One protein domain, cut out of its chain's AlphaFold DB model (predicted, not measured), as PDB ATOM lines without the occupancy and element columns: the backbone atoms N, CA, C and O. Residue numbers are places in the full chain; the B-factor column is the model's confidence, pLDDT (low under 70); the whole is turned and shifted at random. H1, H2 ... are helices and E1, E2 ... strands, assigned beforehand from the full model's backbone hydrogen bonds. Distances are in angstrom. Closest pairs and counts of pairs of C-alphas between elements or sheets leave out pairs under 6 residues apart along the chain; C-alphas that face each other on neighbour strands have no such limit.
ATOM      1  N   TYR A  16      -0.092  15.503  32.871       81.25
ATOM      2  CA  TYR A  16       0.168  16.939  32.887       81.25
ATOM      3  C   TYR A  16      -0.193  17.602  31.545       81.25
ATOM      4  O   TYR A  16      -0.867  18.633  31.523       81.25
ATOM      5  N   GLU A  17       0.203  16.994  30.425       79.50
ATOM      6  CA  GLU A  17      -0.055  17.496  29.068       79.50
ATOM      7  C   GLU A  17      -1.540  17.442  28.690       79.50
ATOM      8  O   GLU A  17      -2.049  18.375  28.070       79.50
ATOM      9  N   MET A  18      -2.259  16.401  29.122       81.75
ATOM     10  CA  MET A  18      -3.672  16.205  28.793       81.75
ATOM     11  C   MET A  18      -4.588  17.292  29.367       81.75
ATOM     12  O   MET A  18      -5.616  17.578  28.759       81.75
ATOM     13  N   ARG A  19      -4.245  17.921  30.506       77.69
ATOM     14  CA  ARG A  19      -4.956  19.046  31.179       77.69
ATOM     15  C   ARG A  19      -6.458  18.860  31.501       77.69
ATOM     16  O   ARG A  19      -6.999  19.582  32.335       77.69
ATOM     17  N   CYS A  20      -7.155  17.927  30.863       77.06
ATOM     18  CA  CYS A  20      -8.566  17.595  30.985       77.06
ATOM     19  C   CYS A  20      -8.785  16.111  30.624       77.06
ATOM     20  O   CYS A  20      -7.939  15.511  29.953       77.06
ATOM     21  N   PRO A  21      -9.887  15.486  31.082       78.19
ATOM     22  CA  PRO A  21     -10.165  14.081  30.792       78.19
ATOM     23  C   PRO A  21     -10.162  13.813  29.281       78.19
ATOM     24  O   PRO A  21     -10.817  14.526  28.530       78.19
ATOM     25  N   GLN A  22      -9.401  12.807  28.839       83.31
ATOM     26  CA  GLN A  22      -9.211  12.463  27.416       83.31
ATOM     27  C   GLN A  22      -8.630  13.596  26.543       83.31
ATOM     28  O   GLN A  22      -8.700  13.531  25.318       83.31
ATOM     29  N   GLY A  23      -8.076  14.649  27.151       86.62
ATOM     30  CA  GLY A  23      -7.487  15.776  26.436       86.62
ATOM     31  C   GLY A  23      -8.494  16.708  25.757       86.62
ATOM     32  O   GLY A  23      -8.077  17.640  25.078       86.62
ATOM     33  N   LYS A  24      -9.807  16.514  25.934       91.81
ATOM     34  CA  LYS A  24     -10.837  17.401  25.376       91.81
ATOM     35  C   LYS A  24     -11.826  17.838  26.451       91.81
ATOM     36  O   LYS A  24     -12.316  17.033  27.238       91.81
ATOM     37  N   LYS A  25     -12.201  19.117  26.436       93.69
ATOM     38  CA  LYS A  25     -13.274  19.664  27.274       93.69
ATOM     39  C   LYS A  25     -14.190  20.566  26.456       93.69
ATOM     40  O   LYS A  25     -13.718  21.479  25.788       93.69
ATOM     41  N   THR A  26     -15.499  20.363  26.560       95.00
ATOM     42  CA  THR A  26     -16.509  21.265  25.988       95.00
ATOM     43  C   THR A  26     -17.275  21.953  27.114       95.00
ATOM     44  O   THR A  26     -17.675  21.306  28.077       95.00
ATOM     45  N   ILE A  27     -17.448  23.269  27.011       94.88
ATOM     46  CA  ILE A  27     -18.182  24.109  27.959       94.88
ATOM     47  C   ILE A  27     -19.235  24.885  27.166       94.88
ATOM     48  O   ILE A  27     -18.911  25.541  26.175       94.88
ATOM     49  N   LEU A  28     -20.494  24.801  27.594       95.88
ATOM     50  CA  LEU A  28     -21.605  25.534  26.993       95.88
ATOM     51  C   LEU A  28     -21.882  26.801  27.805       95.88
ATOM     52  O   LEU A  28     -22.008  26.752  29.026       95.88
ATOM     53  N   TYR A  29     -21.984  27.926  27.108       94.56
ATOM     54  CA  TYR A  29     -22.374  29.227  27.637       94.56
ATOM     55  C   TYR A  29     -23.659  29.690  26.945       94.56
ATOM     56  O   TYR A  29     -24.089  29.131  25.934       94.56
ATOM     57  N   LYS A  30     -24.271  30.765  27.451       93.44
ATOM     58  CA  LYS A  30     -25.400  31.409  26.771       93.44
ATOM     59  C   LYS A  30     -24.959  31.859  25.370       93.44
ATOM     60  O   LYS A  30     -24.101  32.730  25.260       93.44
ATOM     61  N   LYS A  31     -25.555  31.269  24.326       94.94
ATOM     62  CA  LYS A  31     -25.254  31.520  22.901       94.94
ATOM     63  C   LYS A  31     -23.810  31.224  22.466       94.94
ATOM     64  O   LYS A  31     -23.359  31.750  21.451       94.94
ATOM     65  N   ALA A  32     -23.060  30.411  23.207       96.75
ATOM     66  CA  ALA A  32     -21.692  30.076  22.822       96.75
ATOM     67  C   ALA A  32     -21.279  28.669  23.259       96.75
ATOM     68  O   ALA A  32     -21.680  28.174  24.312       96.75
ATOM     69  N   LYS A  33     -20.422  28.041  22.460       97.62
ATOM     70  CA  LYS A  33     -19.811  26.738  22.724       97.62
ATOM     71  C   LYS A  33     -18.296  26.899  22.715       97.62
ATOM     72  O   LYS A  33     -17.726  27.299  21.704       97.62
ATOM     73  N   LEU A  34     -17.653  26.578  23.834       97.25
ATOM     74  CA  LEU A  34     -16.201  26.606  23.988       97.25
ATOM     75  C   LEU A  34     -15.658  25.176  24.023       97.25
ATOM     76  O   LEU A  34     -15.989  24.400  24.916       97.25
ATOM     77  N   GLU A  35     -14.798  24.834  23.076       96.31
ATOM     78  CA  GLU A  35     -14.061  23.574  23.029       96.31
ATOM     79  C   GLU A  35     -12.589  23.845  23.340       96.31
ATOM     80  O   GLU A  35     -11.979  24.736  22.755       96.31
ATOM     81  N   LYS A  36     -12.023  23.089  24.280       94.94
ATOM     82  CA  LYS A  36     -10.607  23.114  24.647       94.94
ATOM     83  C   LYS A  36      -9.996  21.751  24.368       94.94
ATOM     84  O   LYS A  36     -10.614  20.730  24.680       94.94
ATOM     85  N   TYR A  37      -8.786  21.760  23.835       93.88
ATOM     86  CA  TYR A  37      -8.010  20.573  23.508       93.88
ATOM     87  C   TYR A  37      -6.647  20.661  24.196       93.88
ATOM     88  O   TYR A  37      -6.087  21.746  24.356       93.88
ATOM     89  N   ALA A  38      -6.133  19.518  24.632       90.69
ATOM     90  CA  ALA A  38      -4.772  19.384  25.112       90.69
ATOM     91  C   ALA A  38      -3.783  19.674  23.984       90.69
ATOM     92  O   ALA A  38      -4.056  19.403  22.809       90.69
ATOM     93  N   ASN A  39      -2.609  20.177  24.350       87.56
ATOM     94  CA  ASN A  39      -1.547  20.420  23.384       87.56
ATOM     95  C   ASN A  39      -1.178  19.096  22.698       87.56
ATOM     96  O   ASN A  39      -1.105  18.057  23.350       87.56
ATOM     97  N   TYR A  40      -0.962  19.140  21.380       85.19
ATOM     98  CA  TYR A  40      -0.639  17.979  20.533       85.19
ATOM     99  C   TYR A  40      -1.732  16.906  20.399       85.19
ATOM    100  O   TYR A  40      -1.509  15.914  19.706       85.19
ATOM    101  N   LEU A  41      -2.921  17.091  20.989       87.88
ATOM    102  CA  LEU A  41      -4.043  16.174  20.762       87.88
ATOM    103  C   LEU A  41      -4.518  16.230  19.304       87.88
ATOM    104  O   LEU A  41      -4.770  15.196  18.684       87.88
ATOM    105  N   LEU A  42      -4.644  17.443  18.763       89.44
ATOM    106  CA  LEU A  42      -4.983  17.675  17.364       89.44
ATOM    107  C   LEU A  42      -3.709  17.969  16.566       89.44
ATOM    108  O   LEU A  42      -2.895  18.808  16.953       89.44
ATOM    109  N   LYS A  43      -3.546  17.281  15.428       88.31
ATOM    110  CA  LYS A  43      -2.365  17.413  14.553       88.31
ATOM    111  C   LYS A  43      -2.212  18.811  13.945       88.31
ATOM    112  O   LYS A  43      -1.118  19.172  13.534       88.31
ATOM    113  N   ASP A  44      -3.296  19.576  13.861       91.06
ATOM    114  CA  ASP A  44      -3.324  20.935  13.316       91.06
ATOM    115  C   ASP A  44      -2.949  22.017  14.347       91.06
ATOM    116  O   ASP A  44      -2.923  23.202  14.004       91.06
ATOM    117  N   GLY A  45      -2.659  21.628  15.595       92.81
ATOM    118  CA  GLY A  45      -2.274  22.534  16.676       92.81
ATOM    119  C   GLY A  45      -3.434  23.308  17.307       92.81
ATOM    120  O   GLY A  45      -3.179  24.224  18.085       92.81
ATOM    121  N   LEU A  46      -4.695  22.987  16.993       95.69
ATOM    122  CA  LEU A  46      -5.855  23.661  17.583       95.69
ATOM    123  C   LEU A  46      -5.960  23.345  19.086       95.69
ATOM    124  O   LEU A  46      -6.148  22.194  19.477       95.69
ATOM    125  N   VAL A  47      -5.903  24.376  19.929       95.38
ATOM    126  CA  VAL A  47      -6.010  24.252  21.397       95.38
ATOM    127  C   VAL A  47      -7.332  24.771  21.939       95.38
ATOM    128  O   VAL A  47      -7.815  24.300  22.968       95.38
ATOM    129  N   THR A  48      -7.959  25.744  21.277       96.38
ATOM    130  CA  THR A  48      -9.268  26.261  21.694       96.38
ATOM    131  C   THR A  48     -10.097  26.661  20.482       96.38
ATOM    132  O   THR A  48      -9.585  27.281  19.559       96.38
ATOM    133  N   ARG A  49     -11.392  26.342  20.499       97.69
ATOM    134  CA  ARG A  49     -12.387  26.811  19.530       97.69
ATOM    135  C   ARG A  49     -13.585  27.387  20.275       97.69
ATOM    136  O   ARG A  49     -14.175  26.714  21.115       97.69
ATOM    137  N   LEU A  50     -13.954  28.619  19.959       98.06
ATOM    138  CA  LEU A  50     -15.141  29.302  20.454       98.06
ATOM    139  C   LEU A  50     -16.107  29.522  19.290       98.06
ATOM    140  O   LEU A  50     -15.812  30.284  18.373       98.06
ATOM    141  N   SER A  51     -17.267  28.879  19.349       97.81
ATOM    142  CA  SER A  51     -18.375  29.094  18.418       97.81
ATOM    143  C   SER A  51     -19.430  29.964  19.093       97.81
ATOM    144  O   SER A  51     -19.924  29.611  20.163       97.81
ATOM    145  N   VAL A  52     -19.759  31.101  18.489       97.19
ATOM    146  CA  VAL A  52     -20.765  32.060  18.963       97.19
ATOM    147  C   VAL A  52     -21.964  32.014  18.027       97.19
ATOM    148  O   VAL A  52     -21.803  32.018  16.807       97.19
ATOM    149  N   TYR A  53     -23.158  31.995  18.605       96.81
ATOM    150  CA  TYR A  53     -24.424  31.818  17.902       96.81
ATOM    151  C   TYR A  53     -25.333  33.033  18.107       96.81
ATOM    152  O   TYR A  53     -25.211  33.758  19.099       96.81
ATOM    153  N   THR A  54     -26.265  33.279  17.191       94.06
ATOM    154  CA  THR A  54     -27.243  34.374  17.343       94.06
ATOM    155  C   THR A  54     -28.352  34.003  18.334       94.06
ATOM    156  O   THR A  54     -28.875  34.863  19.057       94.06
ATOM    157  N   ASN A  55     -28.666  32.708  18.436       91.12
ATOM    158  CA  ASN A  55     -29.757  32.155  19.225       91.12
ATOM    159  C   ASN A  55     -29.275  31.268  20.388       91.12
ATOM    160  O   ASN A  55     -28.127  30.829  20.456       91.12
ATOM    161  N   ASN A  56     -30.173  31.030  21.350       90.12
ATOM    162  CA  ASN A  56     -29.874  30.190  22.517       90.12
ATOM    163  C   ASN A  56     -29.852  28.691  22.172       90.12
ATOM    164  O   ASN A  56     -29.271  27.918  22.924       90.12
ATOM    165  N   GLU A  57     -30.466  28.298  21.053       90.50
ATOM    166  CA  GLU A  57     -30.523  26.909  20.574       90.50
ATOM    167  C   GLU A  57     -29.222  26.451  19.896       90.50
ATOM    168  O   GLU A  57     -29.083  25.276  19.574       90.50
ATOM    169  N   LEU A  58     -28.249  27.359  19.718       90.44
ATOM    170  CA  LEU A  58     -26.942  27.079  19.115       90.44
ATOM    171  C   LEU A  58     -27.039  26.513  17.684       90.44
ATOM    172  O   LEU A  58     -26.230  25.671  17.290       90.44
ATOM    173  N   THR A  59     -28.023  26.969  16.904       88.75
ATOM    174  CA  THR A  59     -28.233  26.512  15.519       88.75
ATOM    175  C   THR A  59     -27.738  27.515  14.483       88.75
ATOM    176  O   THR A  59     -27.221  27.103  13.449       88.75
ATOM    177  N   ASP A  60     -27.820  28.815  14.774       91.31
ATOM    178  CA  ASP A  60     -27.410  29.873  13.848       91.31
ATOM    179  C   ASP A  60     -26.024  30.419  14.224       91.31
ATOM    180  O   ASP A  60     -25.865  31.184  15.183       91.31
ATOM    181  N   LEU A  61     -25.001  29.927  13.521       93.50
ATOM    182  CA  LEU A  61     -23.595  30.211  13.790       93.50
ATOM    183  C   LEU A  61     -23.208  31.596  13.261       93.50
ATOM    184  O   LEU A  61     -23.216  31.833  12.059       93.50
ATOM    185  N   ASN A  62     -22.786  32.476  14.163       94.75
ATOM    186  CA  ASN A  62     -22.395  33.849  13.844       94.75
ATOM    187  C   ASN A  62     -20.875  33.976  13.641       94.75
ATOM    188  O   ASN A  62     -20.393  34.506  12.644       94.75
ATOM    189  N   LYS A  63     -20.100  33.454  14.598       97.00
ATOM    190  CA  LYS A  63     -18.643  33.616  14.628       97.00
ATOM    191  C   LYS A  63     -17.969  32.353  15.133       97.00
ATOM    192  O   LYS A  63     -18.398  31.774  16.131       97.00
ATOM    193  N   VAL A  64     -16.863  31.972  14.507       98.06
ATOM    194  CA  VAL A  64     -15.945  30.955  15.026       98.06
ATOM    195  C   VAL A  64     -14.589  31.595  15.259       98.06
ATOM    196  O   VAL A  64     -14.035  32.215  14.360       98.06
ATOM    197  N   GLN A  65     -14.049  31.438  16.462       98.31
ATOM    198  CA  GLN A  65     -12.700  31.857  16.807       98.31
ATOM    199  C   GLN A  65     -11.893  30.652  17.273       98.31
ATOM    200  O   GLN A  65     -12.313  29.908  18.155       98.31
ATOM    201  N   GLU A  66     -10.737  30.458  16.667       98.38
ATOM    202  CA  GLU A  66      -9.843  29.334  16.889       98.38
ATOM    203  C   GLU A  66      -8.491  29.857  17.349       98.38
ATOM    204  O   GLU A  66      -7.982  30.830  16.793       98.38
ATOM    205  N   TRP A  67      -7.917  29.200  18.352       98.25
ATOM    206  CA  TRP A  67      -6.574  29.458  18.851       98.25
ATOM    207  C   TRP A  67      -5.710  28.229  18.637       98.25
ATOM    208  O   TRP A  67      -6.123  27.104  18.938       98.25
ATOM    209  N   TYR A  68      -4.502  28.472  18.155       97.25
ATOM    210  CA  TYR A  68      -3.541  27.459  17.775       97.25
ATOM    211  C   TYR A  68      -2.239  27.633  18.555       97.25
ATOM    212  O   TYR A  68      -1.812  28.750  18.841       97.25
ATOM    213  N   GLU A  69      -1.591  26.517  18.870       94.62
ATOM    214  CA  GLU A  69      -0.270  26.473  19.493       94.62
ATOM    215  C   GLU A  69       0.628  25.476  18.753       94.62
ATOM    216  O   GLU A  69       0.157  24.504  18.161       94.62
ATOM    217  N   ASN A  70       1.944  25.694  18.821       91.38
ATOM    218  CA  ASN A  70       2.970  24.777  18.304       91.38
ATOM    219  C   ASN A  70       2.874  24.477  16.796       91.38
ATOM    220  O   ASN A  70       3.333  23.431  16.342       91.38
ATOM    221  N   ARG A  71       2.309  25.397  16.007       93.25
ATOM    222  CA  ARG A  71       2.279  25.277  14.547       93.25
ATOM    223  C   ARG A  71       3.573  25.768  13.904       93.25
ATOM    224  O   ARG A  71       4.101  26.825  14.261       93.25
ATOM    225  N   GLU A  72       4.046  25.033  12.900       91.44
ATOM    226  CA  GLU A  72       5.235  25.391  12.114       91.44
ATOM    227  C   GLU A  72       5.047  26.708  11.347       91.44
ATOM    228  O   GLU A  72       5.963  27.527  11.278       91.44
ATOM    229  N   ASP A  73       3.836  26.950  10.837       92.50
ATOM    230  CA  ASP A  73       3.475  28.157  10.085       92.50
ATOM    231  C   ASP A  73       3.221  29.396  10.959       92.50
ATOM    232  O   ASP A  73       2.920  30.458  10.415       92.50
ATOM    233  N   LYS A  74       3.372  29.274  12.286       95.06
ATOM    234  CA  LYS A  74       3.176  30.339  13.285       95.06
ATOM    235  C   LYS A  74       1.755  30.911  13.356       95.06
ATOM    236  O   LYS A  74       1.591  32.001  13.901       95.06
ATOM    237  N   LEU A  75       0.741  30.209  12.839       96.50
ATOM    238  CA  LEU A  75      -0.662  30.603  13.014       96.50
ATOM    239  C   LEU A  75      -1.037  30.513  14.497       96.50
ATOM    240  O   LEU A  75      -0.803  29.479  15.123       96.50
ATOM    241  N   VAL A  76      -1.630  31.577  15.038       97.00
ATOM    242  CA  VAL A  76      -2.053  31.643  16.446       97.00
ATOM    243  C   VAL A  76      -3.549  31.838  16.579       97.00
ATOM    244  O   VAL A  76      -4.157  31.197  17.434       97.00
ATOM    245  N   THR A  77      -4.167  32.650  15.724       98.00
ATOM    246  CA  THR A  77      -5.623  32.814  15.724       98.00
ATOM    247  C   THR A  77      -6.201  32.731  14.329       98.00
ATOM    248  O   THR A  77      -5.633  33.254  13.377       98.00
ATOM    249  N   ARG A  78      -7.364  32.084  14.220       98.19
ATOM    250  CA  ARG A  78      -8.230  32.158  13.043       98.19
ATOM    251  C   ARG A  78      -9.625  32.570  13.480       98.19
ATOM    252  O   ARG A  78     -10.195  31.974  14.390       98.19
ATOM    253  N   ILE A  79     -10.185  33.576  12.827       98.25
ATOM    254  CA  ILE A  79     -11.538  34.067  13.071       98.25
ATOM    255  C   ILE A  79     -12.317  33.940  11.769       98.25
ATOM    256  O   ILE A  79     -11.912  34.508  10.765       98.25
ATOM    257  N   HIS A  80     -13.430  33.212  11.794       97.44
ATOM    258  CA  HIS A  80     -14.409  33.176  10.715       97.44
ATOM    259  C   HIS A  80     -15.666  33.917  11.170       97.44
ATOM    260  O   HIS A  80     -16.314  33.506  12.136       97.44
ATOM    261  N   GLN A  81     -15.984  35.019  10.498       96.12
ATOM    262  CA  GLN A  81     -17.147  35.848  10.793       96.12
ATOM    263  C   GLN A  81     -17.633  36.511   9.501       96.12
ATOM    264  O   GLN A  81     -16.811  36.967   8.710       96.12
ATOM    265  N   ASP A  82     -18.947  36.544   9.275       92.75
ATOM    266  CA  ASP A  82     -19.559  37.242   8.132       92.75
ATOM    267  C   ASP A  82     -18.981  36.822   6.756       92.75
ATOM    268  O   ASP A  82     -18.852  37.623   5.831       92.75
ATOM    269  N   GLY A  83     -18.588  35.548   6.613       92.25
ATOM    270  CA  GLY A  83     -17.987  34.998   5.389       92.25
ATOM    271  C   GLY A  83     -16.524  35.397   5.138       92.25
ATOM    272  O   GLY A  83     -15.959  35.031   4.102       92.25
ATOM    273  N   LEU A  84     -15.896  36.115   6.072       95.50
ATOM    274  CA  LEU A  84     -14.482  36.486   6.054       95.50
ATOM    275  C   LEU A  84     -13.686  35.632   7.037       95.50
ATOM    276  O   LEU A  84     -14.162  35.293   8.122       95.50
ATOM    277  N   ILE A  85     -12.456  35.303   6.656       97.56
ATOM    278  CA  ILE A  85     -11.487  34.616   7.501       97.56
ATOM    279  C   ILE A  85     -10.322  35.561   7.766       97.56
ATOM    280  O   ILE A  85      -9.682  36.028   6.826       97.56
ATOM    281  N   THR A  86     -10.041  35.798   9.044       97.94
ATOM    282  CA  THR A  86      -8.854  36.511   9.519       97.94
ATOM    283  C   THR A  86      -7.925  35.523  10.199       97.94
ATOM    284  O   THR A  86      -8.321  34.860  11.156       97.94
ATOM    285  N   GLU A  87      -6.694  35.429   9.720       97.56
ATOM    286  CA  GLU A  87      -5.629  34.624  10.308       97.56
ATOM    287  C   GLU A  87      -4.524  35.531  10.841       97.56
ATOM    288  O   GLU A  87      -3.983  36.329  10.078       97.56
ATOM    289  N   ASP A  88      -4.160  35.382  12.115       97.81
ATOM    290  CA  ASP A  88      -3.043  36.105  12.725       97.81
ATOM    291  C   ASP A  88      -1.878  35.165  13.033       97.81
ATOM    292  O   ASP A  88      -2.046  34.038  13.520       97.81
ATOM    293  N   PHE A  89      -0.678  35.672  12.783       97.44
ATOM    294  CA  PHE A  89       0.577  34.951  12.890       97.44
ATOM    295  C   PHE A  89       1.539  35.681  13.826       97.44
ATOM    296  O   PHE A  89       1.559  36.910  13.906       97.44
ATOM    297  N   VAL A  90       2.379  34.909  14.508       95.00
ATOM    298  CA  VAL A  90       3.480  35.450  15.316       95.00
ATOM    299  C   VAL A  90       4.715  35.686  14.445       95.00
ATOM    300  O   VAL A  90       4.887  35.082  13.383       95.00
ATOM    301  N   GLU A  91       5.587  36.581  14.905       94.00
ATOM    302  CA  GLU A  91       6.877  36.873  14.283       94.00
ATOM    303  C   GLU A  91       7.733  35.609  14.053       94.00
ATOM    304  O   GLU A  91       7.628  34.599  14.755       94.00
ATOM    305  N   GLY A  92       8.605  35.667  13.042       88.31
ATOM    306  CA  GLY A  92       9.502  34.566  12.669       88.31
ATOM    307  C   GLY A  92       8.969  33.634  11.574       88.31
ATOM    308  O   GLY A  92       9.668  32.705  11.173       88.31
ATOM    309  N   ARG A  93       7.761  33.876  11.048       89.12
ATOM    310  CA  ARG A  93       7.261  33.191   9.848       89.12
ATOM    311  C   ARG A  93       8.038  33.634   8.593       89.12
ATOM    312  O   ARG A  93       8.323  34.827   8.455       89.12
ATOM    313  N   PRO A  94       8.298  32.738   7.619       85.56
ATOM    314  CA  PRO A  94       8.768  33.141   6.297       85.56
ATOM    315  C   PRO A  94       7.903  34.256   5.692       85.56
ATOM    316  O   PRO A  94       6.675  34.206   5.758       85.56
ATOM    317  N   ARG A  95       8.550  35.259   5.085       86.62
ATOM    318  CA  ARG A  95       7.921  36.477   4.528       86.62
ATOM    319  C   ARG A  95       7.248  37.403   5.554       86.62
ATOM    320  O   ARG A  95       6.620  38.375   5.139       86.62
ATOM    321  N   SER A  96       7.401  37.157   6.855       94.81
ATOM    322  CA  SER A  96       7.003  38.082   7.929       94.81
ATOM    323  C   SER A  96       5.525  38.503   7.883       94.81
ATOM    324  O   SER A  96       5.193  39.639   8.218       94.81
ATOM    325  N   LEU A  97       4.634  37.611   7.433       96.31
ATOM    326  CA  LEU A  97       3.189  37.862   7.425       96.31
ATOM    327  C   LEU A  97       2.676  37.910   8.866       96.31
ATOM    328  O   LEU A  97       2.934  36.984   9.629       96.31
ATOM    329  N   GLN A  98       1.956  38.973   9.207       97.12
ATOM    330  CA  GLN A  98       1.341  39.196  10.513       97.12
ATOM    331  C   GLN A  98      -0.134  38.810  10.497       97.12
ATOM    332  O   GLN A  98      -0.599  38.127  11.401       97.12
ATOM    333  N   GLN A  99      -0.868  39.240   9.473       97.75
ATOM    334  CA  GLN A  99      -2.303  39.002   9.368       97.75
ATOM    335  C   GLN A  99      -2.693  38.748   7.915       97.75
ATOM    336  O   GLN A  99      -2.160  39.389   7.009       97.75
ATOM    337  N   HIS A 100      -3.631  37.832   7.696       96.81
ATOM    338  CA  HIS A 100      -4.218  37.543   6.394       96.81
ATOM    339  C   HIS A 100      -5.742  37.523   6.500       96.81
ATOM    340  O   HIS A 100      -6.308  36.702   7.217       96.81
ATOM    341  N   LEU A 101      -6.394  38.428   5.780       97.06
ATOM    342  CA  LEU A 101      -7.842  38.555   5.686       97.06
ATOM    343  C   LEU A 101      -8.287  38.157   4.279       97.06
ATOM    344  O   LEU A 101      -7.791  38.728   3.312       97.06
ATOM    345  N   TYR A 102      -9.217  37.215   4.151       96.50
ATOM    346  CA  TYR A 102      -9.723  36.758   2.853       96.50
ATOM    347  C   TYR A 102     -11.157  36.222   2.944       96.50
ATOM    348  O   TYR A 102     -11.660  35.904   4.021       96.50
ATOM    349  N   LYS A 103     -11.833  36.104   1.798       93.88
ATOM    350  CA  LYS A 103     -13.191  35.541   1.721       93.88
ATOM    351  C   LYS A 103     -13.176  34.016   1.825       93.88
ATOM    352  O   LYS A 103     -12.495  33.340   1.057       93.88
ATOM    353  N   ALA A 104     -13.994  33.462   2.719       91.56
ATOM    354  CA  ALA A 104     -14.075  32.020   2.966       91.56
ATOM    355  C   ALA A 104     -14.502  31.217   1.724       91.56
ATOM    356  O   ALA A 104     -14.029  30.105   1.506       91.56
ATOM    357  N   ASN A 105     -15.390  31.785   0.902       91.31
ATOM    358  CA  ASN A 105     -15.937  31.130  -0.288       91.31
ATOM    359  C   ASN A 105     -14.972  31.105  -1.485       91.31
ATOM    360  O   ASN A 105     -15.191  30.343  -2.425       91.31
ATOM    361  N   ASN A 106     -13.929  31.935  -1.471       87.00
ATOM    362  CA  ASN A 106     -12.967  32.042  -2.555       87.00
ATOM    363  C   ASN A 106     -11.579  32.385  -1.989       87.00
ATOM    364  O   ASN A 106     -11.147  33.529  -2.084       87.00
ATOM    365  N   PRO A 107     -10.865  31.416  -1.392       81.38
ATOM    366  CA  PRO A 107      -9.560  31.646  -0.765       81.38
ATOM    367  C   PRO A 107      -8.396  31.682  -1.774       81.38
ATOM    368  O   PRO A 107      -7.230  31.591  -1.390       81.38
ATOM    369  N   GLY A 108      -8.693  31.731  -3.077       79.69
ATOM    370  CA  GLY A 108      -7.692  31.651  -4.135       79.69
ATOM    371  C   GLY A 108      -6.757  32.870  -4.186       79.69
ATOM    372  O   GLY A 108      -7.111  33.952  -3.723       79.69
ATOM    373  N   PRO A 109      -5.571  32.736  -4.807       70.50
ATOM    374  CA  PRO A 109      -4.575  33.808  -4.880       70.50
ATOM    375  C   PRO A 109      -4.977  35.015  -5.743       70.50
ATOM    376  O   PRO A 109      -4.295  36.026  -5.685       70.50
ATOM    377  N   GLU A 110      -6.053  34.917  -6.528       77.12
ATOM    378  CA  GLU A 110      -6.632  36.037  -7.294       77.12
ATOM    379  C   GLU A 110      -7.957  36.538  -6.701       77.12
ATOM    380  O   GLU A 110      -8.714  37.248  -7.363       77.12
ATOM    381  N   ALA A 111      -8.293  36.107  -5.488       88.00
ATOM    382  CA  ALA A 111      -9.459  36.597  -4.778       88.00
ATOM    383  C   ALA A 111      -9.119  37.841  -3.955       88.00
ATOM    384  O   ALA A 111      -7.957  38.178  -3.739       88.00
ATOM    385  N   GLU A 112     -10.165  38.512  -3.488       93.62
ATOM    386  CA  GLU A 112     -10.020  39.661  -2.607       93.62
ATOM    387  C   GLU A 112      -9.394  39.248  -1.271       93.62
ATOM    388  O   GLU A 112      -9.953  38.413  -0.547       93.62
ATOM    389  N   ARG A 113      -8.233  39.829  -0.961       95.44
ATOM    390  CA  ARG A 113      -7.515  39.582   0.289       95.44
ATOM    391  C   ARG A 113      -6.658  40.764   0.714       95.44
ATOM    392  O   ARG A 113      -6.139  41.509  -0.112       95.44
ATOM    393  N   THR A 114      -6.430  40.853   2.016       97.44
ATOM    394  CA  THR A 114      -5.543  41.837   2.631       97.44
ATOM    395  C   THR A 114      -4.514  41.122   3.489       97.44
ATOM    396  O   THR A 114      -4.847  40.293   4.332       97.44
ATOM    397  N   MET A 115      -3.247  41.438   3.267       97.19
ATOM    398  CA  MET A 115      -2.107  40.892   3.988       97.19
ATOM    399  C   MET A 115      -1.374  42.026   4.694       97.19
ATOM    400  O   MET A 115      -0.945  42.979   4.048       97.19
ATOM    401  N   THR A 116      -1.197  41.908   6.004       98.06
ATOM    402  CA  THR A 116      -0.400  42.841   6.812       98.06
ATOM    403  C   THR A 116       0.877  42.137   7.245       98.06
ATOM    404  O   THR A 116       0.853  40.950   7.575       98.06
ATOM    405  N   PHE A 117       1.998  42.850   7.240       97.81
ATOM    406  CA  PHE A 117       3.326  42.298   7.481       97.81
ATOM    407  C   PHE A 117       4.025  43.003   8.642       97.81
ATOM    408  O   PHE A 117       3.896  44.215   8.831       97.81
ATOM    409  N   PHE A 118       4.872  42.259   9.350       95.88
ATOM    410  CA  PHE A 118       5.857  42.822  10.267       95.88
ATOM    411  C   PHE A 118       6.947  43.547   9.467       95.88
ATOM    412  O   PHE A 118       8.012  42.993   9.193       95.88
ATOM    413  N   HIS A 119       6.675  44.791   9.067       93.56
ATOM    414  CA  HIS A 119       7.528  45.565   8.160       93.56
ATOM    415  C   HIS A 119       8.978  45.708   8.656       93.56
ATOM    416  O   HIS A 119       9.902  45.680   7.855       93.56
ATOM    417  N   LYS A 120       9.204  45.777   9.979       91.62
ATOM    418  CA  LYS A 120      10.553  45.838  10.580       91.62
ATOM    419  C   LYS A 120      11.400  44.591  10.314       91.62
ATOM    420  O   LYS A 120      12.621  44.675  10.314       91.62
ATOM    421  N   ALA A 121      10.761  43.443  10.104       91.50
ATOM    422  CA  ALA A 121      11.425  42.186   9.785       91.50
ATOM    423  C   ALA A 121      11.623  41.992   8.271       91.50
ATOM    424  O   ALA A 121      11.999  40.903   7.838       91.50
ATOM    425  N   ARG A 122      11.319  43.006   7.447       90.00
ATOM    426  CA  ARG A 122      11.443  42.948   5.991       90.00
ATOM    427  C   ARG A 122      12.393  44.025   5.484       90.00
ATOM    428  O   ARG A 122      12.239  45.197   5.797       90.00
ATOM    429  N   VAL A 123      13.325  43.620   4.629       89.56
ATOM    430  CA  VAL A 123      14.281  44.532   3.976       89.56
ATOM    431  C   VAL A 123      13.634  45.455   2.944       89.56
ATOM    432  O   VAL A 123      14.181  46.503   2.636       89.56
ATOM    433  N   ASP A 124      12.470  45.087   2.403       90.56
ATOM    434  CA  ASP A 124      11.766  45.878   1.389       90.56
ATOM    435  C   ASP A 124      10.796  46.920   1.972       90.56
ATOM    436  O   ASP A 124      10.211  47.690   1.207       90.56
ATOM    437  N   GLY A 125      10.604  46.934   3.296       93.38
ATOM    438  CA  GLY A 125       9.702  47.850   3.995       93.38
ATOM    439  C   GLY A 125       8.206  47.588   3.779       93.38
ATOM    440  O   GLY A 125       7.394  48.401   4.220       93.38
ATOM    441  N   LEU A 126       7.806  46.489   3.119       96.44
ATOM    442  CA  LEU A 126       6.393  46.190   2.842       96.44
ATOM    443  C   LEU A 126       5.626  45.976   4.155       96.44
ATOM    444  O   LEU A 126       5.964  45.091   4.941       96.44
ATOM    445  N   CYS A 127       4.577  46.764   4.387       97.31
ATOM    446  CA  CYS A 127       3.760  46.681   5.598       97.31
ATOM    447  C   CYS A 127       2.358  46.134   5.335       97.31
ATOM    448  O   CYS A 127       1.787  45.473   6.201       97.31
ATOM    449  N   LYS A 128       1.810  46.362   4.141       98.25
ATOM    450  CA  LYS A 128       0.457  45.936   3.786       98.25
ATOM    451  C   LYS A 128       0.353  45.688   2.288       98.25
ATOM    452  O   LYS A 128       0.939  46.424   1.500       98.25
ATOM    453  N   ARG A 129      -0.406  44.668   1.902       97.75
ATOM    454  CA  ARG A 129      -0.744  44.352   0.517       97.75
ATOM    455  C   ARG A 129      -2.220  44.001   0.410       97.75
ATOM    456  O   ARG A 129      -2.684  43.081   1.078       97.75
ATOM    457  N   GLU A 130      -2.935  44.736  -0.418       97.12
ATOM    458  CA  GLU A 130      -4.338  44.512  -0.752       97.12
ATOM    459  C   GLU A 130      -4.399  43.985  -2.176       97.12
ATOM    460  O   GLU A 130      -3.769  44.539  -3.075       97.12
ATOM    461  N   GLU A 131      -5.118  42.895  -2.383       94.88
ATOM    462  CA  GLU A 131      -5.264  42.282  -3.692       94.88
ATOM    463  C   GLU A 131      -6.735  42.100  -4.016       94.88
ATOM    464  O   GLU A 131      -7.530  41.692  -3.170       94.88
ATOM    465  N   THR A 132      -7.078  42.358  -5.268       92.56
ATOM    466  CA  THR A 132      -8.364  42.019  -5.865       92.56
ATOM    467  C   THR A 132      -8.110  41.255  -7.172       92.56
ATOM    468  O   THR A 132      -6.971  41.179  -7.641       92.56
ATOM    469  N   PRO A 133      -9.150  40.724  -7.839       88.69
ATOM    470  CA  PRO A 133      -8.970  40.048  -9.125       88.69
ATOM    471  C   PRO A 133      -8.373  40.920 -10.246       88.69
ATOM    472  O   PRO A 133      -7.983  40.383 -11.288       88.69
ATOM    473  N   ALA A 134      -8.375  42.248 -10.090       91.44
ATOM    474  CA  ALA A 134      -7.969  43.201 -11.120       91.44
ATOM    475  C   ALA A 134      -6.818  44.122 -10.697       91.44
ATOM    476  O   ALA A 134      -6.228  44.768 -11.562       91.44
ATOM    477  N   GLU A 135      -6.475  44.189  -9.412       95.38
ATOM    478  CA  GLU A 135      -5.466  45.124  -8.921       95.38
ATOM    479  C   GLU A 135      -4.754  44.645  -7.659       95.38
ATOM    480  O   GLU A 135      -5.258  43.802  -6.918       95.38
ATOM    481  N   ILE A 136      -3.566  45.200  -7.429       96.81
ATOM    482  CA  ILE A 136      -2.777  45.009  -6.213       96.81
ATOM    483  C   ILE A 136      -2.304  46.375  -5.721       96.81
ATOM    484  O   ILE A 136      -1.728  47.138  -6.495       96.81
ATOM    485  N   THR A 137      -2.480  46.649  -4.432       98.38
ATOM    486  CA  THR A 137      -1.950  47.833  -3.746       98.38
ATOM    487  C   THR A 137      -0.990  47.393  -2.651       98.38
ATOM    488  O   THR A 137      -1.360  46.651  -1.747       98.38
ATOM    489  N   GLU A 138       0.251  47.853  -2.714       98.44
ATOM    490  CA  GLU A 138       1.306  47.603  -1.737       98.44
ATOM    491  C   GLU A 138       1.647  48.907  -1.015       98.44
ATOM    492  O   GLU A 138       1.859  49.939  -1.650       98.44
ATOM    493  N   HIS A 139       1.725  48.850   0.312       98.50
ATOM    494  CA  HIS A 139       2.125  49.961   1.166       98.50
ATOM    495  C   HIS A 139       3.467  49.659   1.820       98.50
ATOM    496  O   HIS A 139       3.692  48.553   2.323       98.50
ATOM    497  N   PHE A 140       4.332  50.664   1.861       98.00
ATOM    498  CA  PHE A 140       5.690  50.548   2.370       98.00
ATOM    499  C   PHE A 140       5.955  51.583   3.460       98.00
ATOM    500  O   PHE A 140       5.381  52.671   3.461       98.00
ATOM    501  N   ILE A 141       6.826  51.231   4.401       95.75
ATOM    502  CA  ILE A 141       7.244  52.085   5.513       95.75
ATOM    503  C   ILE A 141       8.771  52.068   5.583       95.75
ATOM    504  O   ILE A 141       9.375  50.998   5.520       95.75
ATOM    505  N   ASN A 142       9.375  53.242   5.789       92.19
ATOM    506  CA  ASN A 142      10.816  53.426   6.010       92.19
ATOM    507  C   ASN A 142      11.704  52.848   4.897       92.19
ATOM    508  O   ASN A 142      12.707  52.199   5.184       92.19
ATOM    509  N   ARG A 143      11.333  53.063   3.631       93.88
ATOM    510  CA  ARG A 143      12.223  52.762   2.508       93.88
ATOM    511  C   ARG A 143      13.175  53.922   2.236       93.88
ATOM    512  O   ARG A 143      12.754  55.077   2.249       93.88
ATOM    513  N   ASP A 144      14.418  53.593   1.904       92.38
ATOM    514  CA  ASP A 144      15.471  54.573   1.600       92.38
ATOM    515  C   ASP A 144      15.193  55.374   0.318       92.38
ATOM    516  O   ASP A 144      15.616  56.519   0.183       92.38
ATOM    517  N   ASP A 145      14.446  54.784  -0.620       93.56
ATOM    518  CA  ASP A 145      13.995  55.428  -1.857       93.56
ATOM    519  C   ASP A 145      12.693  56.228  -1.688       93.56
ATOM    520  O   ASP A 145      12.158  56.727  -2.673       93.56
ATOM    521  N   PHE A 146      12.182  56.366  -0.457       96.19
ATOM    522  CA  PHE A 146      10.948  57.083  -0.113       96.19
ATOM    523  C   PHE A 146       9.660  56.518  -0.737       96.19
ATOM    524  O   PHE A 146       8.597  57.121  -0.564       96.19
ATOM    525  N   LEU A 147       9.699  55.363  -1.412       96.88
ATOM    526  CA  LEU A 147       8.501  54.701  -1.932       96.88
ATOM    527  C   LEU A 147       7.588  54.320  -0.762       96.88
ATOM    528  O   LEU A 147       8.012  53.614   0.153       96.88
ATOM    529  N   TYR A 148       6.330  54.752  -0.801       97.88
ATOM    530  CA  TYR A 148       5.347  54.426   0.241       97.88
ATOM    531  C   TYR A 148       4.126  53.684  -0.293       97.88
ATOM    532  O   TYR A 148       3.404  53.050   0.477       97.88
ATOM    533  N   LEU A 149       3.888  53.742  -1.606       98.56
ATOM    534  CA  LEU A 149       2.767  53.065  -2.238       98.56
ATOM    535  C   LEU A 149       3.132  52.610  -3.648       98.56
ATOM    536  O   LEU A 149       3.638  53.397  -4.444       98.56
ATOM    537  N   ARG A 150       2.804  51.359  -3.967       98.56
ATOM    538  CA  ARG A 150       2.794  50.824  -5.330       98.56
ATOM    539  C   ARG A 150       1.418  50.252  -5.628       98.56
ATOM    540  O   ARG A 150       0.914  49.430  -4.877       98.56
ATOM    541  N   HIS A 151       0.827  50.650  -6.739       98.50
ATOM    542  CA  HIS A 151      -0.460  50.154  -7.210       98.50
ATOM    543  C   HIS A 151      -0.317  49.590  -8.619       98.50
ATOM    544  O   HIS A 151       0.252  50.234  -9.495       98.50
ATOM    545  N   VAL A 152      -0.807  48.374  -8.831       97.81
ATOM    546  CA  VAL A 152      -0.701  47.634 -10.088       97.81
ATOM    547  C   VAL A 152      -2.101  47.309 -10.582       97.81
ATOM    548  O   VAL A 152      -2.869  46.662  -9.876       97.81
ATOM    549  N   LEU A 153      -2.408  47.710 -11.814       96.50
ATOM    550  CA  LEU A 153      -3.653  47.386 -12.504       96.50
ATOM    551  C   LEU A 153      -3.414  46.310 -13.559       96.50
ATOM    552  O   LEU A 153      -2.556  46.455 -14.436       96.50
ATOM    553  N   PHE A 154      -4.227  45.261 -13.512       94.06
ATOM    554  CA  PHE A 154      -4.188  44.144 -14.445       94.06
ATOM    555  C   PHE A 154      -5.279  44.247 -15.508       94.06
ATOM    556  O   PHE A 154      -6.409  44.665 -15.262       94.06
ATOM    557  N   GLY A 155      -4.944  43.795 -16.711       91.44
ATOM    558  CA  GLY A 155      -5.866  43.674 -17.827       91.44
ATOM    559  C   GLY A 155      -6.613  42.346 -17.837       91.44
ATOM    560  O   GLY A 155      -6.420  41.450 -17.008       91.44
ATOM    561  N   LYS A 156      -7.488  42.198 -18.834       87.75
ATOM    562  CA  LYS A 156      -8.204  40.942 -19.072       87.75
ATOM    563  C   LYS A 156      -7.216  39.861 -19.517       87.75
ATOM    564  O   LYS A 156      -6.314  40.128 -20.310       87.75
ATOM    565  N   ARG A 157      -7.408  38.624 -19.041       84.31
ATOM    566  CA  ARG A 157      -6.615  37.480 -19.514       84.31
ATOM    567  C   ARG A 157      -6.810  37.309 -21.016       84.31
ATOM    568  O   ARG A 157      -7.938  37.176 -21.494       84.31
ATOM    569  N   GLN A 158      -5.705  37.275 -21.747       77.00
ATOM    570  CA  GLN A 158      -5.721  36.909 -23.155       77.00
ATOM    571  C   GLN A 158      -5.965  35.400 -23.256       77.00
ATOM    572  O   GLN A 158      -5.228  34.602 -22.666       77.00
ATOM    573  N   PRO A 172      -1.995  40.510 -18.251       90.81
ATOM    574  CA  PRO A 172      -1.115  41.590 -18.666       90.81
ATOM    575  C   PRO A 172      -1.221  42.739 -17.661       90.81
ATOM    576  O   PRO A 172      -2.319  43.059 -17.205       90.81
ATOM    577  N   ILE A 173      -0.100  43.361 -17.312       92.69
ATOM    578  CA  ILE A 173      -0.101  44.563 -16.476       92.69
ATOM    579  C   ILE A 173      -0.418  45.752 -17.383       92.69
ATOM    580  O   ILE A 173       0.243  45.945 -18.399       92.69
ATOM    581  N   LEU A 174      -1.440  46.533 -17.036       94.75
ATOM    582  CA  LEU A 174      -1.836  47.721 -17.797       94.75
ATOM    583  C   LEU A 174      -1.136  48.976 -17.293       94.75
ATOM    584  O   LEU A 174      -0.733  49.815 -18.100       94.75
ATOM    585  N   LYS A 175      -1.055  49.114 -15.966       97.06
ATOM    586  CA  LYS A 175      -0.551  50.312 -15.302       97.06
ATOM    587  C   LYS A 175       0.123  49.958 -13.980       97.06
ATOM    588  O   LYS A 175      -0.422  49.170 -13.212       97.06
ATOM    589  N   ILE A 176       1.273  50.565 -13.713       97.94
ATOM    590  CA  ILE A 176       1.930  50.555 -12.401       97.94
ATOM    591  C   ILE A 176       2.048  52.006 -11.944       97.94
ATOM    592  O   ILE A 176       2.538  52.841 -12.694       97.94
ATOM    593  N   THR A 177       1.580  52.313 -10.739       98.50
ATOM    594  CA  THR A 177       1.661  53.639 -10.117       98.50
ATOM    595  C   THR A 177       2.494  53.526  -8.853       98.50
ATOM    596  O   THR A 177       2.126  52.791  -7.942       98.50
ATOM    597  N   GLU A 178       3.595  54.254  -8.780       98.44
ATOM    598  CA  GLU A 178       4.469  54.329  -7.613       98.44
ATOM    599  C   GLU A 178       4.423  55.744  -7.041       98.44
ATOM    600  O   GLU A 178       4.500  56.717  -7.791       98.44
ATOM    601  N   LYS A 179       4.262  55.865  -5.721       98.44
ATOM    602  CA  LYS A 179       4.202  57.152  -5.019       98.44
ATOM    603  C   LYS A 179       5.265  57.237  -3.942       98.44
ATOM    604  O   LYS A 179       5.471  56.287  -3.180       98.44
ATOM    605  N   PHE A 180       5.879  58.406  -3.850       98.19
ATOM    606  CA  PHE A 180       7.060  58.649  -3.035       98.19
ATOM    607  C   PHE A 180       6.819  59.792  -2.047       98.19
ATOM    608  O   PHE A 180       6.139  60.777  -2.344       98.19
ATOM    609  N   HIS A 181       7.367  59.658  -0.843       97.56
ATOM    610  CA  HIS A 181       7.406  60.744   0.127       97.56
ATOM    611  C   HIS A 181       8.392  61.831  -0.317       97.56
ATOM    612  O   HIS A 181       9.294  61.588  -1.115       97.56
ATOM    613  N   ARG A 182       8.216  63.048   0.210       96.00
ATOM    614  CA  ARG A 182       9.084  64.189  -0.092       96.00
ATOM    615  C   ARG A 182      10.477  63.982   0.503       96.00
ATOM    616  O   ARG A 182      10.619  63.884   1.722       96.00
ATOM    617  N   ASN A 183      11.503  64.027  -0.339       95.62
ATOM    618  CA  ASN A 183      12.895  64.069   0.080       95.62
ATOM    619  C   ASN A 183      13.403  65.518   0.152       95.62
ATOM    620  O   ASN A 183      13.883  66.088  -0.829       95.62
ATOM    621  N   VAL A 184      13.372  66.098   1.352       93.81
ATOM    622  CA  VAL A 184      13.735  67.507   1.601       93.81
ATOM    623  C   VAL A 184      15.180  67.851   1.192       93.81
ATOM    624  O   VAL A 184      15.478  69.018   0.960       93.81
ATOM    625  N   SER A 185      16.071  66.865   1.022       94.38
ATOM    626  CA  SER A 185      17.448  67.109   0.554       94.38
ATOM    627  C   SER A 185      17.558  67.515  -0.924       94.38
ATOM    628  O   SER A 185      18.597  68.029  -1.334       94.38
ATOM    629  N   ARG A 186      16.506  67.306  -1.728       93.12
ATOM    630  CA  ARG A 186      16.458  67.657  -3.160       93.12
ATOM    631  C   ARG A 186      15.455  68.786  -3.414       93.12
ATOM    632  O   ARG A 186      14.461  68.856  -2.687       93.12
ATOM    633  N   PRO A 187      15.633  69.637  -4.441       92.38
ATOM    634  CA  PRO A 187      14.588  70.564  -4.886       92.38
ATOM    635  C   PRO A 187      13.300  69.811  -5.245       92.38
ATOM    636  O   PRO A 187      13.373  68.721  -5.808       92.38
ATOM    637  N   ALA A 188      12.122  70.365  -4.938       93.00
ATOM    638  CA  ALA A 188      10.865  69.641  -5.170       93.00
ATOM    639  C   ALA A 188      10.620  69.391  -6.670       93.00
ATOM    640  O   ALA A 188      10.172  68.312  -7.040       93.00
ATOM    641  N   SER A 189      11.037  70.327  -7.530       89.38
ATOM    642  CA  SER A 189      11.002  70.201  -8.993       89.38
ATOM    643  C   SER A 189      11.880  69.081  -9.574       89.38
ATOM    644  O   SER A 189      11.692  68.718 -10.733       89.38
ATOM    645  N   GLU A 190      12.801  68.511  -8.793       90.44
ATOM    646  CA  GLU A 190      13.656  67.381  -9.190       90.44
ATOM    647  C   GLU A 190      13.377  66.101  -8.387       90.44
ATOM    648  O   GLU A 190      13.942  65.039  -8.673       90.44
ATOM    649  N   ASP A 191      12.520  66.191  -7.373       95.50
ATOM    650  CA  ASP A 191      12.158  65.095  -6.488       95.50
ATOM    651  C   ASP A 191      10.877  64.433  -6.988       95.50
ATOM    652  O   ASP A 191       9.843  65.085  -7.115       95.50
ATOM    653  N   VAL A 192      10.934  63.145  -7.318       96.50
ATOM    654  CA  VAL A 192       9.788  62.436  -7.902       96.50
ATOM    655  C   VAL A 192       8.735  62.209  -6.821       96.50
ATOM    656  O   VAL A 192       9.039  61.656  -5.770       96.50
ATOM    657  N   ALA A 193       7.497  62.626  -7.079       97.50
ATOM    658  CA  ALA A 193       6.354  62.383  -6.199       97.50
ATOM    659  C   ALA A 193       5.546  61.165  -6.643       97.50
ATOM    660  O   ALA A 193       5.098  60.371  -5.816       97.50
ATOM    661  N   GLU A 194       5.362  61.013  -7.952       98.19
ATOM    662  CA  GLU A 194       4.597  59.924  -8.542       98.19
ATOM    663  C   GLU A 194       5.225  59.501  -9.869       98.19
ATOM    664  O   GLU A 194       5.572  60.338 -10.701       98.19
ATOM    665  N   GLN A 195       5.346  58.192 -10.070       97.56
ATOM    666  CA  GLN A 195       5.760  57.590 -11.327       97.56
ATOM    667  C   GLN A 195       4.686  56.617 -11.802       97.56
ATOM    668  O   GLN A 195       4.251  55.730 -11.069       97.56
ATOM    669  N   VAL A 196       4.253  56.783 -13.045       97.94
ATOM    670  CA  VAL A 196       3.177  56.008 -13.649       97.94
ATOM    671  C   VAL A 196       3.681  55.334 -14.912       97.94
ATOM    672  O   VAL A 196       3.923  55.989 -15.919       97.94
ATOM    673  N   PHE A 197       3.790  54.013 -14.891       95.75
ATOM    674  CA  PHE A 197       4.088  53.202 -16.065       95.75
ATOM    675  C   PHE A 197       2.774  52.773 -16.712       95.75
ATOM    676  O   PHE A 197       2.086  51.900 -16.186       95.75
ATOM    677  N   VAL A 198       2.414  53.370 -17.843       94.44
ATOM    678  CA  VAL A 198       1.243  53.006 -18.649       94.44
ATOM    679  C   VAL A 198       1.704  52.050 -19.746       94.44
ATOM    680  O   VAL A 198       1.962  52.436 -20.882       94.44
ATOM    681  N   LEU A 199       1.856  50.775 -19.382       90.38
ATOM    682  CA  LEU A 199       2.509  49.764 -20.224       90.38
ATOM    683  C   LEU A 199       1.778  49.506 -21.544       90.38
ATOM    684  O   LEU A 199       2.414  49.220 -22.548       90.38
ATOM    685  N   HIS A 200       0.450  49.617 -21.560       86.50
ATOM    686  CA  HIS A 200      -0.344  49.410 -22.775       86.50
ATOM    687  C   HIS A 200      -0.292  50.589 -23.763       86.50
ATOM    688  O   HIS A 200      -0.730  50.436 -24.899       86.50
ATOM    689  N   GLU A 201       0.229  51.740 -23.332       90.00
ATOM    690  CA  GLU A 201       0.497  52.916 -24.171       90.00
ATOM    691  C   GLU A 201       2.003  53.136 -24.365       90.00
ATOM    692  O   GLU A 201       2.402  54.161 -24.914       90.00
ATOM    693  N   ASP A 202       2.844  52.212 -23.877       88.88
ATOM    694  CA  ASP A 202       4.301  52.326 -23.943       88.88
ATOM    695  C   ASP A 202       4.818  53.677 -23.387       88.88
ATOM    696  O   ASP A 202       5.779  54.271 -23.882       88.88
ATOM    697  N   LYS A 203       4.167  54.171 -22.325       91.62
ATOM    698  CA  LYS A 203       4.375  55.511 -21.761       91.62
ATOM    699  C   LYS A 203       4.763  55.460 -20.284       91.62
ATOM    700  O   LYS A 203       4.202  54.685 -19.510       91.62
ATOM    701  N   ILE A 204       5.680  56.329 -19.865       93.38
ATOM    702  CA  ILE A 204       5.994  56.584 -18.454       93.38
ATOM    703  C   ILE A 204       5.694  58.046 -18.149       93.38
ATOM    704  O   ILE A 204       6.184  58.928 -18.840       93.38
ATOM    705  N   GLN A 205       4.920  58.309 -17.105       96.44
ATOM    706  CA  GLN A 205       4.626  59.656 -16.628       96.44
ATOM    707  C   GLN A 205       5.293  59.858 -15.279       96.44
ATOM    708  O   GLN A 205       5.162  59.025 -14.385       96.44
ATOM    709  N   VAL A 206       6.006  60.960 -15.127       96.81
ATOM    710  CA  VAL A 206       6.692  61.332 -13.897       96.81
ATOM    711  C   VAL A 206       6.141  62.671 -13.447       96.81
ATOM    712  O   VAL A 206       6.219  63.661 -14.172       96.81
ATOM    713  N   THR A 207       5.600  62.705 -12.239       96.81
ATOM    714  CA  THR A 207       5.159  63.923 -11.566       96.81
ATOM    715  C   THR A 207       6.119  64.195 -10.422       96.81
ATOM    716  O   THR A 207       6.353  63.330  -9.576       96.81
ATOM    717  N   TYR A 208       6.685  65.396 -10.395       96.12
ATOM    718  CA  TYR A 208       7.600  65.821  -9.338       96.12
ATOM    719  C   TYR A 208       6.830  66.412  -8.152       96.12
ATOM    720  O   TYR A 208       5.646  66.741  -8.260       96.12
ATOM    721  N   HIS A 209       7.479  66.552  -7.001       95.81
ATOM    722  CA  HIS A 209       6.880  67.236  -5.861       95.81
ATOM    723  C   HIS A 209       6.632  68.704  -6.208       95.81
ATOM    724  O   HIS A 209       7.432  69.381  -6.857       95.81
ATOM    725  N   ARG A 210       5.484  69.220  -5.775       92.75
ATOM    726  CA  ARG A 210       5.135  70.625  -5.972       92.75
ATOM    727  C   ARG A 210       6.000  71.488  -5.055       92.75
ATOM    728  O   ARG A 210       6.065  71.230  -3.856       92.75
ATOM    729  N   GLU A 211       6.636  72.514  -5.602       87.00
ATOM    730  CA  GLU A 211       7.277  73.548  -4.784       87.00
ATOM    731  C   GLU A 211       6.203  74.412  -4.115       87.00
ATOM    732  O   GLU A 211       5.196  74.735  -4.741       87.00
ATOM    733  N   ASP A 212       6.415  74.805  -2.859       81.31
ATOM    734  CA  ASP A 212       5.447  75.583  -2.072       81.31
ATOM    735  C   ASP A 212       4.896  76.853  -2.750       81.31
ATOM    736  O   ASP A 212       3.685  77.066  -2.658       81.31
ATOM    737  N   PRO A 213       5.694  77.691  -3.452       83.44
ATOM    738  CA  PRO A 213       5.149  78.867  -4.136       83.44
ATOM    739  C   PRO A 213       4.313  78.523  -5.380       83.44
ATOM    740  O   PRO A 213       3.615  79.392  -5.902       83.44
ATOM    741  N   ASN A 214       4.374  77.284  -5.875       82.06
ATOM    742  CA  ASN A 214       3.761  76.895  -7.139       82.06
ATOM    743  C   ASN A 214       2.383  76.263  -6.913       82.06
ATOM    744  O   ASN A 214       2.179  75.457  -6.007       82.06
ATOM    745  N   ILE A 215       1.431  76.570  -7.798       83.44
ATOM    746  CA  ILE A 215       0.079  75.979  -7.773       83.44
ATOM    747  C   ILE A 215       0.095  74.543  -8.327       83.44
ATOM    748  O   ILE A 215      -0.643  73.675  -7.856       83.44
ATOM    749  N   THR A 216       0.970  74.270  -9.296       87.69
ATOM    750  CA  THR A 216       1.044  72.996 -10.027       87.69
ATOM    751  C   THR A 216       2.448  72.402  -9.930       87.69
ATOM    752  O   THR A 216       3.428  73.124  -9.759       87.69
ATOM    753  N   ALA A 217       2.545  71.074  -9.997       91.00
ATOM    754  CA  ALA A 217       3.815  70.359 -10.058       91.00
ATOM    755  C   ALA A 217       4.375  70.330 -11.488       91.00
ATOM    756  O   ALA A 217       3.623  70.398 -12.458       91.00
ATOM    757  N   SER A 218       5.694  70.183 -11.615       92.88
ATOM    758  CA  SER A 218       6.296  69.869 -12.915       92.88
ATOM    759  C   SER A 218       6.024  68.406 -13.269       92.88
ATOM    760  O   SER A 218       5.955  67.550 -12.380       92.88
ATOM    761  N   THR A 219       5.889  68.111 -14.557       93.38
ATOM    762  CA  THR A 219       5.666  66.748 -15.054       93.38
ATOM    763  C   THR A 219       6.557  66.451 -16.250       93.38
ATOM    764  O   THR A 219       7.007  67.350 -16.967       93.38
ATOM    765  N   ARG A 220       6.840  65.168 -16.459       93.56
ATOM    766  CA  ARG A 220       7.576  64.673 -17.614       93.56
ATOM    767  C   ARG A 220       6.991  63.350 -18.076       93.56
ATOM    768  O   ARG A 220       6.923  62.398 -17.306       93.56
ATOM    769  N   ASP A 221       6.616  63.296 -19.339       92.88
ATOM    770  CA  ASP A 221       6.167  62.092 -20.018       92.88
ATOM    771  C   ASP A 221       7.297  61.563 -20.906       92.88
ATOM    772  O   ASP A 221       7.931  62.324 -21.636       92.88
ATOM    773  N   PHE A 222       7.520  60.255 -20.866       90.50
ATOM    774  CA  PHE A 222       8.434  59.522 -21.731       90.50
ATOM    775  C   PHE A 222       7.644  58.518 -22.562       90.50
ATOM    776  O   PHE A 222       6.796  57.801 -22.027       90.50
ATOM    777  N   PHE A 223       7.964  58.427 -23.846       88.50
ATOM    778  CA  PHE A 223       7.356  57.491 -24.784       88.50
ATOM    779  C   PHE A 223       8.414  56.495 -25.247       88.50
ATOM    780  O   PHE A 223       9.522  56.878 -25.625       88.50
ATOM    781  N   LYS A 224       8.100  55.202 -25.184       81.62
ATOM    782  CA  LYS A 224       9.006  54.149 -25.643       81.62
ATOM    783  C   LYS A 224       9.130  54.210 -27.172       81.62
ATOM    784  O   LYS A 224       8.134  54.448 -27.857       81.62
ATOM    785  N   PRO A 225      10.325  53.960 -27.730       78.38
ATOM    786  CA  PRO A 225      10.491  53.928 -29.176       78.38
ATOM    787  C   PRO A 225       9.753  52.760 -29.834       78.38
ATOM    788  O   PRO A 225       9.728  51.663 -29.274       78.38
ATOM    789  N   PRO A 226       9.223  52.948 -31.057       73.25
ATOM    790  CA  PRO A 226       8.496  51.902 -31.775       73.25
ATOM    791  C   PRO A 226       9.369  50.685 -32.114       73.25
ATOM    792  O   PRO A 226       8.868  49.568 -32.176       73.25
ATOM    793  N   MET A 241      10.229  62.174 -28.033       80.00
ATOM    794  CA  MET A 241       9.938  61.050 -27.139       80.00
ATOM    795  C   MET A 241       9.856  61.452 -25.666       80.00
ATOM    796  O   MET A 241       9.564  60.619 -24.807       80.00
ATOM    797  N   THR A 242      10.143  62.717 -25.359       84.50
ATOM    798  CA  THR A 242       9.997  63.285 -24.021       84.50
ATOM    799  C   THR A 242       9.179  64.565 -24.108       84.50
ATOM    800  O   THR A 242       9.574  65.518 -24.769       84.50
ATOM    801  N   SER A 243       8.060  64.616 -23.393       87.75
ATOM    802  CA  SER A 243       7.284  65.844 -23.213       87.75
ATOM    803  C   SER A 243       7.462  66.325 -21.782       87.75
ATOM    804  O   SER A 243       7.273  65.559 -20.841       87.75
ATOM    805  N   THR A 244       7.878  67.576 -21.595       86.75
ATOM    806  CA  THR A 244       8.141  68.141 -20.266       86.75
ATOM    807  C   THR A 244       7.281  69.377 -20.045       86.75
ATOM    808  O   THR A 244       7.271  70.289 -20.867       86.75
ATOM    809  N   PHE A 245       6.611  69.428 -18.899       86.00
ATOM    810  CA  PHE A 245       5.981  70.629 -18.371       86.00
ATOM    811  C   PHE A 245       6.793  71.102 -17.163       86.00
ATOM    812  O   PHE A 245       6.712  70.522 -16.076       86.00
ATOM    813  N   GLN A 246       7.612  72.135 -17.364       80.88
ATOM    814  CA  GLN A 246       8.440  72.738 -16.320       80.88
ATOM    815  C   GLN A 246       7.833  74.061 -15.861       80.88
ATOM    816  O   GLN A 246       7.786  75.042 -16.599       80.88
ATOM    817  N   VAL A 247       7.398  74.099 -14.600       79.06
ATOM    818  CA  VAL A 247       6.797  75.306 -14.005       79.06
ATOM    819  C   VAL A 247       7.806  76.455 -13.955       79.06
ATOM    820  O   VAL A 247       7.445  77.605 -14.185       79.06
ATOM    821  N   ARG A 248       9.087  76.147 -13.716       75.88
ATOM    822  CA  ARG A 248      10.165  77.139 -13.645       75.88
ATOM    823  C   ARG A 248      10.328  77.935 -14.941       75.88
ATOM    824  O   ARG A 248      10.511  79.146 -14.868       75.88
ATOM    825  N   ASP A 249      10.231  77.283 -16.093       79.25
ATOM    826  CA  ASP A 249      10.396  77.939 -17.395       79.25
ATOM    827  C   ASP A 249       9.250  78.913 -17.661       79.25
ATOM    828  O   ASP A 249       9.480  80.060 -18.037       79.25
ATOM    829  N   ILE A 250       8.019  78.499 -17.337       78.25
ATOM    830  CA  ILE A 250       6.835  79.364 -17.418       78.25
ATOM    831  C   ILE A 250       7.015  80.594 -16.525       78.25
ATOM    832  O   ILE A 250       6.731  81.710 -16.949       78.25
ATOM    833  N   LEU A 251       7.499  80.408 -15.294       74.50
ATOM    834  CA  LEU A 251       7.756  81.523 -14.382       74.50
ATOM    835  C   LEU A 251       8.849  82.462 -14.916       74.50
ATOM    836  O   LEU A 251       8.698  83.677 -14.806       74.50
ATOM    837  N   MET A 252       9.915  81.932 -15.525       82.31
ATOM    838  CA  MET A 252      10.950  82.756 -16.160       82.31
ATOM    839  C   MET A 252      10.404  83.558 -17.342       82.31
ATOM    840  O   MET A 252      10.741  84.731 -17.489       82.31
TER     841      MET A 252
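Overview. This is residues 16 to 158, 172 to 226 and 241 to 252 of the 425 residues of an uncharacterized protein of Ciona savignyi (UniProt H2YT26). This is one long, twisted ribbon of a sheet: sixteen short strands lie side by side in chain order from E1 to E16, each running back beside the one before, with no named helix over either face. The row of strands makes the long axis, and the small helix H1 sits past E16 at the far end. The printed part has 210 residues with sixteen named strands, E1 to E16, followed by one named helix; the sheet's order is the chain's order, antiparallel throughout, and the class is mostly strand. The whole is only just loose, close to extended, with a radius of gyration of the C-alphas of 25.1 A, and its C-alphas span 85 by 39 by 32 A, a rod in outline.

Along the chain. Find C-alpha 24 at (-10.837, 17.401, 25.376), where E1 begins; it runs over residues 24 to 29. Next come E2, residues 32 to 37, then E3, residues 46 to 53 and 20.3 A long, and E4, residues 61 to 68 and 20.6 A long. E5 holds residues 75 to 81, E6 residues 84 to 89, E7 residues 97 to 103, and E8 residues 113 to 117. Look for E9 at residues 126 to 131 and E10 at residues 135 to 140. E11, residues 147 to 154, starts with C-alpha 147 at (8.501, 54.701, -1.932) and is 20.7 A long, as is E12, residues 173 to 180. E13 follows at residues 192 to 198, E14 at 203 to 208, E15 at 219 to 223, and E16 at 242 to 245. H1, residues 247 to 252 and 8.8 A long, ends with C-alpha 252 at (10.950, 82.756, -16.160).

Arrangement. Start at E8 and E9, whose centres are nearest to the mean of the C-alphas, at 2.9 A and 2.6 A. They form a hairpin, antiparallel at 175 degrees, with N 115 and O 129 2.8 A apart. Toward one edge, E5 and E6 are a hairpin at 165 degrees, where N 79 and O 86 are 2.8 A apart. E3 and E4 stand antiparallel at 166 degrees, with N 50 and O 65 at 2.8 A. At that edge strand, E1, look for N 27 and O 34 of E2, 2.8 A apart. Toward the other edge, E11 and E12 are antiparallel neighbours at 168 degrees, with N 151 and O 177 at 2.8 A. E15 and the other edge strand, E16, stand at 166 degrees, with N 221 and O 243 at 2.8 A. E1 to E11 make a meander, each strand the antiparallel neighbour of the one before, and E12 to E15 make another. H1 is not on the sheet, and it is apart from E15; in it every O i to N i+4 pair is within hydrogen-bond range.

Size, cuts and confidence. From edge to edge the strands' lines turn by 144 degrees, while the way across the sheet turns by 16 degrees; its C-alphas lie up to 9.2 A off their best plane. The two C-alphas farthest apart are those of Pro 21 and Met 252, at 85.8 A. Two cuts interrupt the printed part: residues 159 to 171 are not printed, with C-alphas 158 and 172 8.0 A apart, and residues 227 to 240, with C-alphas 226 and 241 10.4 A apart. Of the links that are printed whole, the one from E12 to E13 is long, with 11 residues. The model's mean pLDDT over the printed part is 92.1, no printed residue is under 70, and H1 has a mean of 78.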